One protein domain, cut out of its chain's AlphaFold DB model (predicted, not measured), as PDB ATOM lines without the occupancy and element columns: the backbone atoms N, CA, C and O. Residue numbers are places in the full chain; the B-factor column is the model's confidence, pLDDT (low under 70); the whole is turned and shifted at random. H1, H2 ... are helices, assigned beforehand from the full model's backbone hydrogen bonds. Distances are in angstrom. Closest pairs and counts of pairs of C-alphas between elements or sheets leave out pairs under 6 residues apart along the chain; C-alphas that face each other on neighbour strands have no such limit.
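AT A GLANCE: This is residues 70 to 179 of the 524 residues of the protein "HNHc domain-containing protein" of Oidiodendron maius Zn (UniProt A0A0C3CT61). Two helical hairpins, H1 with H2 and H3 with H4, stand loosely next to each other, their helices running back and forth roughly along one axis. Long H4 makes the length; its residues 166 to 179 stick out, as do residues 70 to 77 of H1. The 110 printed residues, all helix in class with H1 to H4 in chain order, are loose, radius of gyration of the C-alphas 17.7 A, spanning 59 by 30 by 16 A.

IN THESE COORDINATES: Find C-alpha 70 at (3.597, 11.851, 19.478); H1 runs to residue 91, 32.0 A. H2 is residues 100 to 112, H3 116 to 135, 29.4 A. H4, 141 to 179, runs 55.6 A to C-alpha 179 at (-5.708, 16.621, 41.100).

HOW THE PARTS SIT: Look at C-alphas 85 and 109, 6.2 A apart, the closest where H1, with residues 81 to 89 alone, touches H2 at a shallow tilt of 24 degrees, opposite ways. H1 and H3 are near each other; H2 and H3 are apart. H3 touches H4, opposite ways at 14 degrees, a shallow tilt; C-alphas 130 and 144 are closest, 6.6 A. Every O i to N i+4 pair is within hydrogen-bond range in H1 and H4, 7 of 9 in H2 and 14 of 16 in H3.

THE WHOLE: The printed part has no cut and no long link. Look for pLDDT under 70 in 42 residues, among them 70 to 86 and 109 to 118.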
ATOM      1  N   SER A  70       2.174  11.692  19.800       49.72
ATOM      2  CA  SER A  70       3.597  11.851  19.478       49.72
ATOM      3  C   SER A  70       4.521  11.383  20.608       49.72
ATOM      4  O   SER A  70       5.547  10.772  20.327       49.72
ATOM      5  N   ALA A  71       4.155  11.607  21.875       44.97
ATOM      6  CA  ALA A  71       4.911  11.102  23.024       44.97
ATOM      7  C   ALA A  71       4.894   9.564  23.096       44.97
ATOM      8  O   ALA A  71       5.943   8.947  23.251       44.97
ATOM      9  N   LEU A  72       3.730   8.940  22.880       40.84
ATOM     10  CA  LEU A  72       3.588   7.479  22.842       40.84
ATOM     11  C   LEU A  72       4.317   6.849  21.645       40.84
ATOM     12  O   LEU A  72       4.871   5.758  21.755       40.84
ATOM     13  N   GLN A  73       4.345   7.527  20.494       51.97
ATOM     14  CA  GLN A  73       5.142   7.097  19.340       51.97
ATOM     15  C   GLN A  73       6.646   7.181  19.624       51.97
ATOM     16  O   GLN A  73       7.378   6.263  19.257       51.97
ATOM     17  N   LEU A  74       7.093   8.233  20.316       51.72
ATOM     18  CA  LEU A  74       8.485   8.396  20.725       51.72
ATOM     19  C   LEU A  74       8.910   7.328  21.747       51.72
ATOM     20  O   LEU A  74       9.993   6.767  21.619       51.72
ATOM     21  N   GLU A  75       8.062   6.999  22.725       46.50
ATOM     22  CA  GLU A  75       8.329   5.897  23.663       46.50
ATOM     23  C   GLU A  75       8.354   4.531  22.973       46.50
ATOM     24  O   GLU A  75       9.240   3.721  23.241       46.50
ATOM     25  N   LYS A  76       7.434   4.284  22.034       55.31
ATOM     26  CA  LYS A  76       7.418   3.043  21.248       55.31
ATOM     27  C   LYS A  76       8.676   2.886  20.386       55.31
ATOM     28  O   LYS A  76       9.162   1.767  20.239       55.31
ATOM     29  N   MET A  77       9.199   3.979  19.827       56.97
ATOM     30  CA  MET A  77      10.476   3.975  19.103       56.97
ATOM     31  C   MET A  77      11.636   3.616  20.035       56.97
ATOM     32  O   MET A  77      12.342   2.653  19.756       56.97
ATOM     33  N   LYS A  78      11.740   4.275  21.198       62.25
ATOM     34  CA  LYS A  78      12.770   3.965  22.207       62.25
ATOM     35  C   LYS A  78      12.730   2.501  22.660       62.25
ATOM     36  O   LYS A  78      13.770   1.864  22.760       62.25
ATOM     37  N   TYR A  79      11.537   1.945  22.872       52.97
ATOM     38  CA  TYR A  79      11.362   0.537  23.243       52.97
ATOM     39  C   TYR A  79      11.840  -0.439  22.154       52.97
ATOM     40  O   TYR A  79      12.428  -1.478  22.456       52.97
ATOM     41  N   ASN A  80      11.593  -0.127  20.879       62.28
ATOM     42  CA  ASN A  80      12.030  -0.973  19.770       62.28
ATOM     43  C   ASN A  80      13.552  -0.926  19.578       62.28
ATOM     44  O   ASN A  80      14.157  -1.986  19.408       62.28
ATOM     45  N   ASP A  81      14.161   0.256  19.689       66.06
ATOM     46  CA  ASP A  81      15.618   0.435  19.622       66.06
ATOM     47  C   ASP A  81      16.317  -0.353  20.747       66.06
ATOM     48  O   ASP A  81      17.295  -1.072  20.527       66.06
ATOM     49  N   SER A  82      15.741  -0.312  21.950       55.97
ATOM     50  CA  SER A  82      16.172  -1.099  23.104       55.97
ATOM     51  C   SER A  82      16.053  -2.613  22.900       55.97
ATOM     52  O   SER A  82      16.975  -3.369  23.220       55.97
ATOM     53  N   ARG A  83      14.938  -3.091  22.336       63.09
ATOM     54  CA  ARG A  83      14.738  -4.519  22.040       63.09
ATOM     55  C   ARG A  83      15.750  -5.028  21.012       63.09
ATOM     56  O   ARG A  83      16.262  -6.140  21.157       63.09
ATOM     57  N   GLU A  84      16.059  -4.222  20.001       68.62
ATOM     58  CA  GLU A  84      17.078  -4.536  19.000       68.62
ATOM     59  C   GLU A  84      18.487  -4.568  19.616       68.62
ATOM     60  O   GLU A  84      19.266  -5.477  19.327       68.62
ATOM     61  N   ALA A  85      18.800  -3.643  20.530       63.44
ATOM     62  CA  ALA A  85      20.050  -3.656  21.290       63.44
ATOM     63  C   ALA A  85      20.185  -4.914  22.170       63.44
ATOM     64  O   ALA A  85      21.250  -5.528  22.221       63.44
ATOM     65  N   ILE A  86      19.108  -5.351  22.825       55.62
ATOM     66  CA  ILE A  86      19.105  -6.594  23.611       55.62
ATOM     67  C   ILE A  86      19.317  -7.816  22.712       55.62
ATOM     68  O   ILE A  86      20.125  -8.674  23.052       55.62
ATOM     69  N   SER A  87      18.662  -7.877  21.550       70.81
ATOM     70  CA  SER A  87      18.875  -8.957  20.575       70.81
ATOM     71  C   SER A  87      20.340  -9.036  20.136       70.81
ATOM     72  O   SER A  87      20.953 -10.092  20.239       70.81
ATOM     73  N   LYS A  88      20.942  -7.896  19.775       70.25
ATOM     74  CA  LYS A  88      22.364  -7.810  19.400       70.25
ATOM     75  C   LYS A  88      23.311  -8.187  20.546       70.25
ATOM     76  O   LYS A  88      24.425  -8.633  20.298       70.25
ATOM     77  N   MET A  89      22.897  -8.014  21.805       61.34
ATOM     78  CA  MET A  89      23.651  -8.509  22.965       61.34
ATOM     79  C   MET A  89      23.605 -10.029  23.101       61.34
ATOM     80  O   MET A  89      24.570 -10.598  23.603       61.34
ATOM     81  N   TYR A  90      22.521 -10.681  22.681       65.00
ATOM     82  CA  TYR A  90      22.469 -12.140  22.659       65.00
ATOM     83  C   TYR A  90      23.381 -12.716  21.573       65.00
ATOM     84  O   TYR A  90      24.121 -13.653  21.857       65.00
ATOM     85  N   ASP A  91      23.452 -12.060  20.413       72.38
ATOM     86  CA  ASP A  91      24.358 -12.441  19.319       72.38
ATOM     87  C   ASP A  91      25.848 -12.388  19.732       72.38
ATOM     88  O   ASP A  91      26.682 -13.099  19.176       72.38
ATOM     89  N   LEU A  92      26.212 -11.588  20.750       70.06
ATOM     90  CA  LEU A  92      27.579 -11.556  21.295       70.06
ATOM     91  C   LEU A  92      27.997 -12.863  21.980       70.06
ATOM     92  O   LEU A  92      29.201 -13.096  22.100       70.06
ATOM     93  N   PHE A  93      27.057 -13.678  22.470       61.97
ATOM     94  CA  PHE A  93      27.388 -14.935  23.152       61.97
ATOM     95  C   PHE A  93      27.862 -16.023  22.187       61.97
ATOM     96  O   PHE A  93      28.621 -16.895  22.606       61.97
ATOM     97  N   ASP A  94      27.482 -15.928  20.911       70.81
ATOM     98  CA  ASP A  94      27.828 -16.908  19.878       70.81
ATOM     99  C   ASP A  94      29.064 -16.500  19.054       70.81
ATOM    100  O   ASP A  94      29.567 -17.272  18.238       70.81
ATOM    101  N   LEU A  95      29.588 -15.286  19.266       69.31
ATOM    102  CA  LEU A  95      30.739 -14.763  18.534       69.31
ATOM    103  C   LEU A  95      32.066 -15.023  19.271       69.31
ATOM    104  O   LEU A  95      32.173 -14.754  20.471       69.31
ATOM    105  N   PRO A  96      33.135 -15.440  18.558       67.00
ATOM    106  CA  PRO A  96      34.469 -15.550  19.138       67.00
ATOM    107  C   PRO A  96      34.929 -14.211  19.724       67.00
ATOM    108  O   PRO A  96      34.902 -13.170  19.053       67.00
ATOM    109  N   HIS A  97      35.365 -14.236  20.984       49.75
ATOM    110  CA  HIS A  97      35.848 -13.048  21.685       49.75
ATOM    111  C   HIS A  97      37.053 -12.416  20.975       49.75
ATOM    112  O   HIS A  97      38.013 -13.097  20.621       49.75
ATOM    113  N   GLY A  98      37.001 -11.093  20.783       65.62
ATOM    114  CA  GLY A  98      38.029 -10.325  20.069       65.62
ATOM    115  C   GLY A  98      37.866 -10.305  18.547       65.62
ATOM    116  O   GLY A  98      38.659  -9.661  17.861       65.62
ATOM    117  N   SER A  99      36.834 -10.961  18.007       82.44
ATOM    118  CA  SER A  99      36.486 -10.804  16.596       82.44
ATOM    119  C   SER A  99      36.065  -9.364  16.286       82.44
ATOM    120  O   SER A  99      35.525  -8.637  17.126       82.44
ATOM    121  N   VAL A 100      36.302  -8.949  15.041       81.62
ATOM    122  CA  VAL A 100      35.910  -7.622  14.544       81.62
ATOM    123  C   VAL A 100      34.396  -7.407  14.693       81.62
ATOM    124  O   VAL A 100      33.965  -6.313  15.054       81.62
ATOM    125  N   GLU A 101      33.603  -8.461  14.485       77.38
ATOM    126  CA  GLU A 101      32.146  -8.479  14.669       77.38
ATOM    127  C   GLU A 101      31.753  -8.210  16.135       77.38
ATOM    128  O   GLU A 101      30.926  -7.338  16.411       77.38
ATOM    129  N   TYR A 102      32.417  -8.889  17.080       77.88
ATOM    130  CA  TYR A 102      32.196  -8.742  18.521       77.88
ATOM    131  C   TYR A 102      32.466  -7.305  18.989       77.88
ATOM    132  O   TYR A 102      31.621  -6.679  19.633       77.88
ATOM    133  N   GLU A 103      33.609  -6.730  18.607       74.00
ATOM    134  CA  GLU A 103      33.984  -5.357  18.978       74.00
ATOM    135  C   GLU A 103      33.080  -4.294  18.329       74.00
ATOM    136  O   GLU A 103      32.790  -3.250  18.927       74.00
ATOM    137  N   LYS A 104      32.587  -4.554  17.113       80.00
ATOM    138  CA  LYS A 104      31.660  -3.667  16.398       80.00
ATOM    139  C   LYS A 104      30.293  -3.612  17.079       80.00
ATOM    140  O   LYS A 104      29.773  -2.516  17.300       80.00
ATOM    141  N   ILE A 105      29.740  -4.763  17.466       75.06
ATOM    142  CA  ILE A 105      28.469  -4.843  18.199       75.06
ATOM    143  C   ILE A 105      28.610  -4.191  19.581       75.06
ATOM    144  O   ILE A 105      27.768  -3.378  19.970       75.06
ATOM    145  N   LEU A 106      29.714  -4.449  20.292       68.69
ATOM    146  CA  LEU A 106      29.969  -3.874  21.616       68.69
ATOM    147  C   LEU A 106      30.053  -2.336  21.591       68.69
ATOM    148  O   LEU A 106      29.541  -1.672  22.496       68.69
ATOM    149  N   LYS A 107      30.661  -1.757  20.545       73.56
ATOM    150  CA  LYS A 107      30.692  -0.300  20.324       73.56
ATOM    151  C   LYS A 107      29.317   0.276  19.982       73.56
ATOM    152  O   LYS A 107      28.977   1.332  20.513       73.56
ATOM    153  N   GLY A 108      28.528  -0.408  19.151       71.25
ATOM    154  CA  GLY A 108      27.168   0.019  18.793       71.25
ATOM    155  C   GLY A 108      26.219   0.058  19.996       71.25
ATOM    156  O   GLY A 108      25.468   1.014  20.171       71.25
ATOM    157  N   LEU A 109      26.325  -0.921  20.897       62.81
ATOM    158  CA  LEU A 109      25.534  -0.977  22.134       62.81
ATOM    159  C   LEU A 109      25.828   0.179  23.096       62.81
ATOM    160  O   LEU A 109      24.943   0.618  23.827       62.81
ATOM    161  N   GLY A 110      27.057   0.700  23.085       57.00
ATOM    162  CA  GLY A 110      27.444   1.855  23.896       57.00
ATOM    163  C   GLY A 110      26.746   3.161  23.505       57.00
ATOM    164  O   GLY A 110      26.761   4.094  24.303       57.00
ATOM    165  N   GLN A 111      26.145   3.228  22.312       58.62
ATOM    166  CA  GLN A 111      25.487   4.423  21.774       58.62
ATOM    167  C   GLN A 111      23.950   4.377  21.862       58.62
ATOM    168  O   GLN A 111      23.321   5.413  21.683       58.62
ATOM    169  N   SER A 112      23.344   3.212  22.135       54.12
ATOM    170  CA  SER A 112      21.914   2.964  21.865       54.12
ATOM    171  C   SER A 112      21.006   2.804  23.096       54.12
ATOM    172  O   SER A 112      19.797   2.694  22.920       54.12
ATOM    173  N   ILE A 113      21.530   2.746  24.325       52.84
ATOM    174  CA  ILE A 113      20.722   2.372  25.504       52.84
ATOM    175  C   ILE A 113      20.501   3.585  26.409       52.84
ATOM    176  O   ILE A 113      21.423   4.004  27.109       52.84
ATOM    177  N   ASP A 114      19.269   4.103  26.421       52.41
ATOM    178  CA  ASP A 114      18.856   5.272  27.217       52.41
ATOM    179  C   ASP A 114      17.630   4.986  28.122       52.41
ATOM    180  O   ASP A 114      16.765   5.834  28.345       52.41
ATOM    181  N   CYS A 115      17.559   3.770  28.685       52.78
ATOM    182  CA  CYS A 115      16.491   3.322  29.591       52.78
ATOM    183  C   CYS A 115      17.084   2.732  30.892       52.78
ATOM    184  O   CYS A 115      17.833   1.756  30.867       52.78
ATOM    185  N   ASN A 116      16.740   3.278  32.067       56.97
ATOM    186  CA  ASN A 116      17.348   2.881  33.356       56.97
ATOM    187  C   ASN A 116      17.076   1.424  33.789       56.97
ATOM    188  O   ASN A 116      17.898   0.843  34.500       56.97
ATOM    189  N   LEU A 117      15.965   0.813  33.355       55.31
ATOM    190  CA  LEU A 117      15.664  -0.600  33.633       55.31
ATOM    191  C   LEU A 117      16.635  -1.540  32.887       55.31
ATOM    192  O   LEU A 117      17.055  -2.566  33.416       55.31
ATOM    193  N   GLU A 118      17.076  -1.141  31.693       69.25
ATOM    194  CA  GLU A 118      18.042  -1.884  30.876       69.25
ATOM    195  C   GLU A 118      19.471  -1.716  31.383       69.25
ATOM    196  O   GLU A 118      20.293  -2.620  31.250       69.25
ATOM    197  N   ALA A 119      19.769  -0.604  32.057       73.06
ATOM    198  CA  ALA A 119      21.073  -0.390  32.669       73.06
ATOM    199  C   ALA A 119      21.386  -1.439  33.756       73.06
ATOM    200  O   ALA A 119      22.535  -1.875  33.872       73.06
ATOM    201  N   HIS A 120      20.384  -1.898  34.518       74.69
ATOM    202  CA  HIS A 120      20.555  -2.992  35.482       74.69
ATOM    203  C   HIS A 120      20.920  -4.311  34.791       74.69
ATOM    204  O   HIS A 120      21.857  -4.989  35.225       74.69
ATOM    205  N   GLU A 121      20.250  -4.637  33.688       79.44
ATOM    206  CA  GLU A 121      20.514  -5.865  32.936       79.44
ATOM    207  C   GLU A 121      21.874  -5.816  32.228       79.44
ATOM    208  O   GLU A 121      22.649  -6.769  32.303       79.44
ATOM    209  N   VAL A 122      22.258  -4.668  31.668       80.12
ATOM    210  CA  VAL A 122      23.598  -4.452  31.097       80.12
ATOM    211  C   VAL A 122      24.689  -4.633  32.155       80.12
ATOM    212  O   VAL A 122      25.735  -5.226  31.877       80.12
ATOM    213  N   LEU A 123      24.481  -4.150  33.385       84.38
ATOM    214  CA  LEU A 123      25.428  -4.378  34.481       84.38
ATOM    215  C   LEU A 123      25.478  -5.857  34.889       84.38
ATOM    216  O   LEU A 123      26.571  -6.372  35.137       84.38
ATOM    217  N   ARG A 124      24.336  -6.558  34.899       86.50
ATOM    218  CA  ARG A 124      24.262  -8.007  35.152       86.50
ATOM    219  C   ARG A 124      25.043  -8.799  34.103       86.50
ATOM    220  O   ARG A 124      25.852  -9.654  34.465       86.50
ATOM    221  N   LEU A 125      24.863  -8.485  32.821       86.06
ATOM    222  CA  LEU A 125      25.583  -9.127  31.717       86.06
ATOM    223  C   LEU A 125      27.081  -8.801  31.758       86.06
ATOM    224  O   LEU A 125      27.907  -9.703  31.635       86.06
ATOM    225  N   ARG A 126      27.462  -7.549  32.042       88.62
ATOM    226  CA  ARG A 126      28.876  -7.172  32.226       88.62
ATOM    227  C   ARG A 126      29.551  -7.943  33.353       88.62
ATOM    228  O   ARG A 126      30.716  -8.304  33.204       88.62
ATOM    229  N   ARG A 127      28.845  -8.215  34.456       92.31
ATOM    230  CA  ARG A 127      29.363  -9.078  35.525       92.31
ATOM    231  C   ARG A 127      29.626 -10.493  35.007       92.31
ATOM    232  O   ARG A 127      30.740 -10.971  35.166       92.31
ATOM    233  N   LYS A 128      28.669 -11.101  34.296       91.31
ATOM    234  CA  LYS A 128      28.838 -12.441  33.701       91.31
ATOM    235  C   LYS A 128      30.034 -12.522  32.744       91.31
ATOM    236  O   LYS A 128      30.765 -13.508  32.772       91.31
ATOM    237  N   VAL A 129      30.268 -11.483  31.937       90.81
ATOM    238  CA  VAL A 129      31.449 -11.403  31.056       90.81
ATOM    239  C   VAL A 129      32.744 -11.338  31.869       90.81
ATOM    240  O   VAL A 129      33.714 -12.009  31.532       90.81
ATOM    241  N   LEU A 130      32.782 -10.561  32.958       91.62
ATOM    242  CA  LEU A 130      33.949 -10.532  33.849       91.62
ATOM    243  C   LEU A 130      34.190 -11.891  34.518       91.62
ATOM    244  O   LEU A 130      35.342 -12.302  34.617       91.62
ATOM    245  N   ASP A 131      33.128 -12.591  34.922       91.75
ATOM    246  CA  ASP A 131      33.215 -13.932  35.512       91.75
ATOM    247  C   ASP A 131      33.765 -14.949  34.499       91.75
ATOM    248  O   ASP A 131      34.598 -15.783  34.848       91.75
ATOM    249  N   HIS A 132      33.348 -14.869  33.228       91.38
ATOM    250  CA  HIS A 132      33.910 -15.701  32.160       91.38
ATOM    251  C   HIS A 132      35.400 -15.421  31.953       91.38
ATOM    252  O   HIS A 132      36.196 -16.354  31.980       91.38
ATOM    253  N   ARG A 133      35.783 -14.140  31.847       91.19
ATOM    254  CA  ARG A 133      37.183 -13.726  31.647       91.19
ATOM    255  C   ARG A 133      38.108 -14.102  32.802       91.19
ATOM    256  O   ARG A 133      39.318 -14.195  32.628       91.19
ATOM    257  N   LEU A 134      37.560 -14.223  34.009       95.94
ATOM    258  CA  LEU A 134      38.306 -14.729  35.155       95.94
ATOM    259  C   LEU A 134      38.521 -16.245  35.029       95.94
ATOM    260  O   LEU A 134      39.619 -16.723  35.293       95.94
ATOM    261  N   ARG A 135      37.490 -16.993  34.611       94.31
ATOM    262  CA  ARG A 135      37.550 -18.457  34.455       94.31
ATOM    263  C   ARG A 135      38.460 -18.914  33.318       94.31
ATOM    264  O   ARG A 135      39.148 -19.911  33.480       94.31
ATOM    265  N   ASP A 136      38.466 -18.200  32.196       95.69
ATOM    266  CA  ASP A 136      39.315 -18.521  31.039       95.69
ATOM    267  C   ASP A 136      40.768 -18.015  31.182       95.69
ATOM    268  O   ASP A 136      41.594 -18.241  30.300       95.69
ATOM    269  N   GLY A 137      41.095 -17.337  32.290       95.25
ATOM    270  CA  GLY A 137      42.432 -16.809  32.567       95.25
ATOM    271  C   GLY A 137      42.791 -15.526  31.808       95.25
ATOM    272  O   GLY A 137      43.915 -15.042  31.934       95.25
ATOM    273  N   THR A 138      41.859 -14.927  31.059       96.19
ATOM    274  CA  THR A 138      42.101 -13.697  30.279       96.19
ATOM    275  C   THR A 138      42.359 -12.472  31.162       96.19
ATOM    276  O   THR A 138      42.967 -11.497  30.712       96.19
ATOM    277  N   ILE A 139      41.865 -12.454  32.402       95.44
ATOM    278  CA  ILE A 139      42.159 -11.394  33.381       95.44
ATOM    279  C   ILE A 139      42.619 -11.992  34.708       95.44
ATOM    280  O   ILE A 139      42.110 -13.017  35.152       95.44
ATOM    281  N   SER A 140      43.544 -11.308  35.385       97.06
ATOM    282  CA  SER A 140      43.958 -11.707  36.732       97.06
ATOM    283  C   SER A 140      42.863 -11.419  37.764       97.06
ATOM    284  O   SER A 140      42.030 -10.524  37.579       97.06
ATOM    285  N   ASN A 141      42.897 -12.123  38.900       96.62
ATOM    286  CA  ASN A 141      41.953 -11.894  39.999       96.62
ATOM    287  C   ASN A 141      41.958 -10.422  40.465       96.62
ATOM    288  O   ASN A 141      40.907  -9.812  40.635       96.62
ATOM    289  N   VAL A 142      43.133  -9.789  40.564       95.44
ATOM    290  CA  VAL A 142      43.249  -8.369  40.951       95.44
ATOM    291  C   VAL A 142      42.523  -7.449  39.955       95.44
ATOM    292  O   VAL A 142      41.775  -6.553  40.355       95.44
ATOM    293  N   GLN A 143      42.683  -7.690  38.649       95.44
ATOM    294  CA  GLN A 143      41.981  -6.928  37.610       95.44
ATOM    295  C   GLN A 143      40.465  -7.156  37.651       95.44
ATOM    296  O   GLN A 143      39.699  -6.214  37.422       95.44
ATOM    297  N   TYR A 144      40.030  -8.383  37.942       96.19
ATOM    298  CA  TYR A 144      38.622  -8.717  38.135       96.19
ATOM    299  C   TYR A 144      38.022  -7.927  39.306       96.19
ATOM    300  O   TYR A 144      37.034  -7.214  39.103       96.19
ATOM    301  N   GLN A 145      38.662  -7.944  40.481       94.62
ATOM    302  CA  GLN A 145      38.187  -7.220  41.670       94.62
ATOM    303  C   GLN A 145      38.048  -5.715  41.408       94.62
ATOM    304  O   GLN A 145      37.018  -5.108  41.719       94.62
ATOM    305  N   LEU A 146      39.036  -5.104  40.749       94.75
ATOM    306  CA  LEU A 146      38.998  -3.678  40.418       94.75
ATOM    307  C   LEU A 146      37.844  -3.334  39.455       94.75
ATOM    308  O   LEU A 146      37.158  -2.317  39.622       94.75
ATOM    309  N   LYS A 147      37.597  -4.188  38.453       95.75
ATOM    310  CA  LYS A 147      36.501  -4.011  37.487       95.75
ATOM    311  C   LYS A 147      35.130  -4.225  38.135       95.75
ATOM    312  O   LYS A 147      34.240  -3.406  37.896       95.75
ATOM    313  N   ILE A 148      34.977  -5.235  38.991       95.12
ATOM    314  CA  ILE A 148      33.762  -5.485  39.784       95.12
ATOM    315  C   ILE A 148      33.464  -4.292  40.693       95.12
ATOM    316  O   ILE A 148      32.356  -3.760  40.653       95.12
ATOM    317  N   ALA A 149      34.445  -3.785  41.443       91.50
ATOM    318  CA  ALA A 149      34.252  -2.636  42.329       91.50
ATOM    319  C   ALA A 149      33.809  -1.373  41.566       91.50
ATOM    320  O   ALA A 149      32.986  -0.585  42.044       91.50
ATOM    321  N   LYS A 150      34.329  -1.159  40.350       93.81
ATOM    322  CA  LYS A 150      33.887  -0.065  39.467       93.81
ATOM    323  C   LYS A 150      32.459  -0.287  38.954       93.81
ATOM    324  O   LYS A 150      31.688   0.670  38.881       93.81
ATOM    325  N   LEU A 151      32.105  -1.526  38.615       92.06
ATOM    326  CA  LEU A 151      30.766  -1.913  38.169       92.06
ATOM    327  C   LEU A 151      29.726  -1.718  39.286       92.06
ATOM    328  O   LEU A 151      28.688  -1.108  39.044       92.06
ATOM    329  N   MET A 152      30.043  -2.136  40.515       87.56
ATOM    330  CA  MET A 152      29.175  -1.988  41.689       87.56
ATOM    331  C   MET A 152      28.925  -0.522  42.049       87.56
ATOM    332  O   MET A 152      27.791  -0.142  42.335       87.56
ATOM    333  N   ARG A 153      29.943   0.345  41.948       88.44
ATOM    334  CA  ARG A 153      29.760   1.798  42.127       88.44
ATOM    335  C   ARG A 153      28.769   2.386  41.119       88.44
ATOM    336  O   ARG A 153      27.908   3.173  41.507       88.44
ATOM    337  N   LYS A 154      28.857   1.975  39.846       85.94
ATOM    338  CA  LYS A 154      27.891   2.383  38.812       85.94
ATOM    339  C   LYS A 154      26.490   1.842  39.093       85.94
ATOM    340  O   LYS A 154      25.532   2.594  38.971       85.94
ATOM    341  N   HIS A 155      26.380   0.580  39.508       85.75
ATOM    342  CA  HIS A 155      25.108  -0.033  39.887       85.75
ATOM    343  C   HIS A 155      24.421   0.735  41.016       85.75
ATOM    344  O   HIS A 155      23.261   1.109  40.899       85.75
ATOM    345  N   HIS A 156      25.165   1.065  42.071       79.06
ATOM    346  CA  HIS A 156      24.643   1.835  43.194       79.06
ATOM    347  C   HIS A 156      24.244   3.268  42.791       79.06
ATOM    348  O   HIS A 156      23.243   3.801  43.267       79.06
ATOM    349  N   GLN A 157      24.994   3.911  41.892       80.75
ATOM    350  CA  GLN A 157      24.624   5.222  41.351       80.75
ATOM    351  C   GLN A 157      23.320   5.167  40.541       80.75
ATOM    352  O   GLN A 157      22.455   6.015  40.756       80.75
ATOM    353  N   LEU A 158      23.166   4.171  39.664       83.12
ATOM    354  CA  LEU A 158      21.952   3.970  38.869       83.12
ATOM    355  C   LEU A 158      20.750   3.612  39.744       83.12
ATOM    356  O   LEU A 158      19.695   4.211  39.579       83.12
ATOM    357  N   GLY A 159      20.925   2.742  40.742       80.56
ATOM    358  CA  GLY A 159      19.877   2.425  41.715       80.56
ATOM    359  C   GLY A 159      19.381   3.667  42.465       80.56
ATOM    360  O   GLY A 159      18.178   3.858  42.615       80.56
ATOM    361  N   ARG A 160      20.284   4.585  42.851       74.19
ATOM    362  CA  ARG A 160      19.893   5.882  43.439       74.19
ATOM    363  C   ARG A 160      19.110   6.759  42.462       74.19
ATOM    364  O   ARG A 160      18.147   7.399  42.873       74.19
ATOM    365  N   GLN A 161      19.501   6.803  41.190       76.88
ATOM    366  CA  GLN A 161      18.775   7.567  40.170       76.88
ATOM    367  C   GLN A 161      17.386   6.983  39.896       76.88
ATOM    368  O   GLN A 161      16.418   7.736  39.837       76.88
ATOM    369  N   LEU A 162      17.279   5.658  39.790       78.12
ATOM    370  CA  LEU A 162      16.017   4.957  39.579       78.12
ATOM    371  C   LEU A 162      15.076   5.161  40.768       78.12
ATOM    372  O   LEU A 162      13.933   5.547  40.561       78.12
ATOM    373  N   HIS A 163      15.578   5.051  42.001       74.19
ATOM    374  CA  HIS A 163      14.803   5.362  43.203       74.19
ATOM    375  C   HIS A 163      14.283   6.811  43.215       74.19
ATOM    376  O   HIS A 163      13.137   7.059  43.579       74.19
ATOM    377  N   LEU A 164      15.097   7.789  42.792       71.12
ATOM    378  CA  LEU A 164      14.659   9.185  42.685       71.12
ATOM    379  C   LEU A 164      13.588   9.385  41.603       71.12
ATOM    380  O   LEU A 164      12.668  10.177  41.809       71.12
ATOM    381  N   LEU A 165      13.696   8.684  40.472       72.19
ATOM    382  CA  LEU A 165      12.698   8.720  39.401       72.19
ATOM    383  C   LEU A 165      11.394   8.041  39.812       72.19
ATOM    384  O   LEU A 165      10.332   8.595  39.567       72.19
ATOM    385  N   GLU A 166      11.460   6.891  40.474       74.44
ATOM    386  CA  GLU A 166      10.284   6.188  40.981       74.44
ATOM    387  C   GLU A 166       9.591   6.993  42.079       74.44
ATOM    388  O   GLU A 166       8.377   7.156  42.053       74.44
ATOM    389  N   LYS A 167      10.361   7.619  42.976       72.00
ATOM    390  CA  LYS A 167       9.823   8.579  43.944       72.00
ATOM    391  C   LYS A 167       9.147   9.766  43.257       72.00
ATOM    392  O   LYS A 167       8.087  10.189  43.705       72.00
ATOM    393  N   ARG A 168       9.730  10.301  42.178       72.88
ATOM    394  CA  ARG A 168       9.089  11.347  41.366       72.88
ATOM    395  C   ARG A 168       7.797  10.830  40.725       72.88
ATOM    396  O   ARG A 168       6.794  11.519  40.837       72.88
ATOM    397  N   ARG A 169       7.801   9.633  40.130       76.62
ATOM    398  CA  ARG A 169       6.614   9.026  39.510       76.62
ATOM    399  C   ARG A 169       5.499   8.811  40.528       76.62
ATOM    400  O   ARG A 169       4.372   9.185  40.259       76.62
ATOM    401  N   MET A 170       5.811   8.279  41.711       71.94
ATOM    402  CA  MET A 170       4.829   8.105  42.788       71.94
ATOM    403  C   MET A 170       4.235   9.440  43.237       71.94
ATOM    404  O   MET A 170       3.033   9.520  43.462       71.94
ATOM    405  N   LEU A 171       5.053  10.495  43.342       68.12
ATOM    406  CA  LEU A 171       4.542  11.838  43.617       68.12
ATOM    407  C   LEU A 171       3.619  12.298  42.481       68.12
ATOM    408  O   LEU A 171       2.504  12.718  42.754       68.12
ATOM    409  N   GLU A 172       4.029  12.163  41.220       71.00
ATOM    410  CA  GLU A 172       3.219  12.517  40.043       71.00
ATOM    411  C   GLU A 172       1.900  11.721  39.954       71.00
ATOM    412  O   GLU A 172       0.868  12.303  39.641       71.00
ATOM    413  N   GLU A 173       1.892  10.427  40.281       72.62
ATOM    414  CA  GLU A 173       0.695   9.571  40.323       72.62
ATOM    415  C   GLU A 173      -0.236   9.947  41.483       72.62
ATOM    416  O   GLU A 173      -1.446  10.076  41.280       72.62
ATOM    417  N   GLN A 174       0.317  10.189  42.679       68.50
ATOM    418  CA  GLN A 174      -0.431  10.749  43.811       68.50
ATOM    419  C   GLN A 174      -1.013  12.122  43.458       68.50
ATOM    420  O   GLN A 174      -2.118  12.449  43.882       68.50
ATOM    421  N   HIS A 175      -0.303  12.921  42.660       56.75
ATOM    422  CA  HIS A 175      -0.806  14.190  42.149       56.75
ATOM    423  C   HIS A 175      -1.897  13.993  41.102       56.75
ATOM    424  O   HIS A 175      -2.902  14.677  41.190       56.75
ATOM    425  N   ALA A 176      -1.772  13.059  40.162       64.12
ATOM    426  CA  ALA A 176      -2.804  12.802  39.158       64.12
ATOM    427  C   ALA A 176      -4.119  12.319  39.793       64.12
ATOM    428  O   ALA A 176      -5.196  12.723  39.365       64.12
ATOM    429  N   THR A 177      -4.029  11.509  40.852       65.69
ATOM    430  CA  THR A 177      -5.195  11.026  41.611       65.69
ATOM    431  C   THR A 177      -5.774  12.074  42.565       65.69
ATOM    432  O   THR A 177      -6.987  12.123  42.741       65.69
ATOM    433  N   LYS A 178      -4.952  12.957  43.151       52.75
ATOM    434  CA  LYS A 178      -5.436  14.068  43.997       52.75
ATOM    435  C   LYS A 178      -5.896  15.291  43.193       52.75
ATOM    436  O   LYS A 178      -6.783  16.007  43.639       52.75
ATOM    437  N   SER A 179      -5.357  15.507  41.994       44.84
ATOM    438  CA  SER A 179      -5.708  16.621  41.100       44.84
ATOM    439  C   SER A 179      -7.113  16.492  40.514       44.84
ATOM    440  O   SER A 179      -7.672  17.495  40.098       44.84
TER     441      SER A 179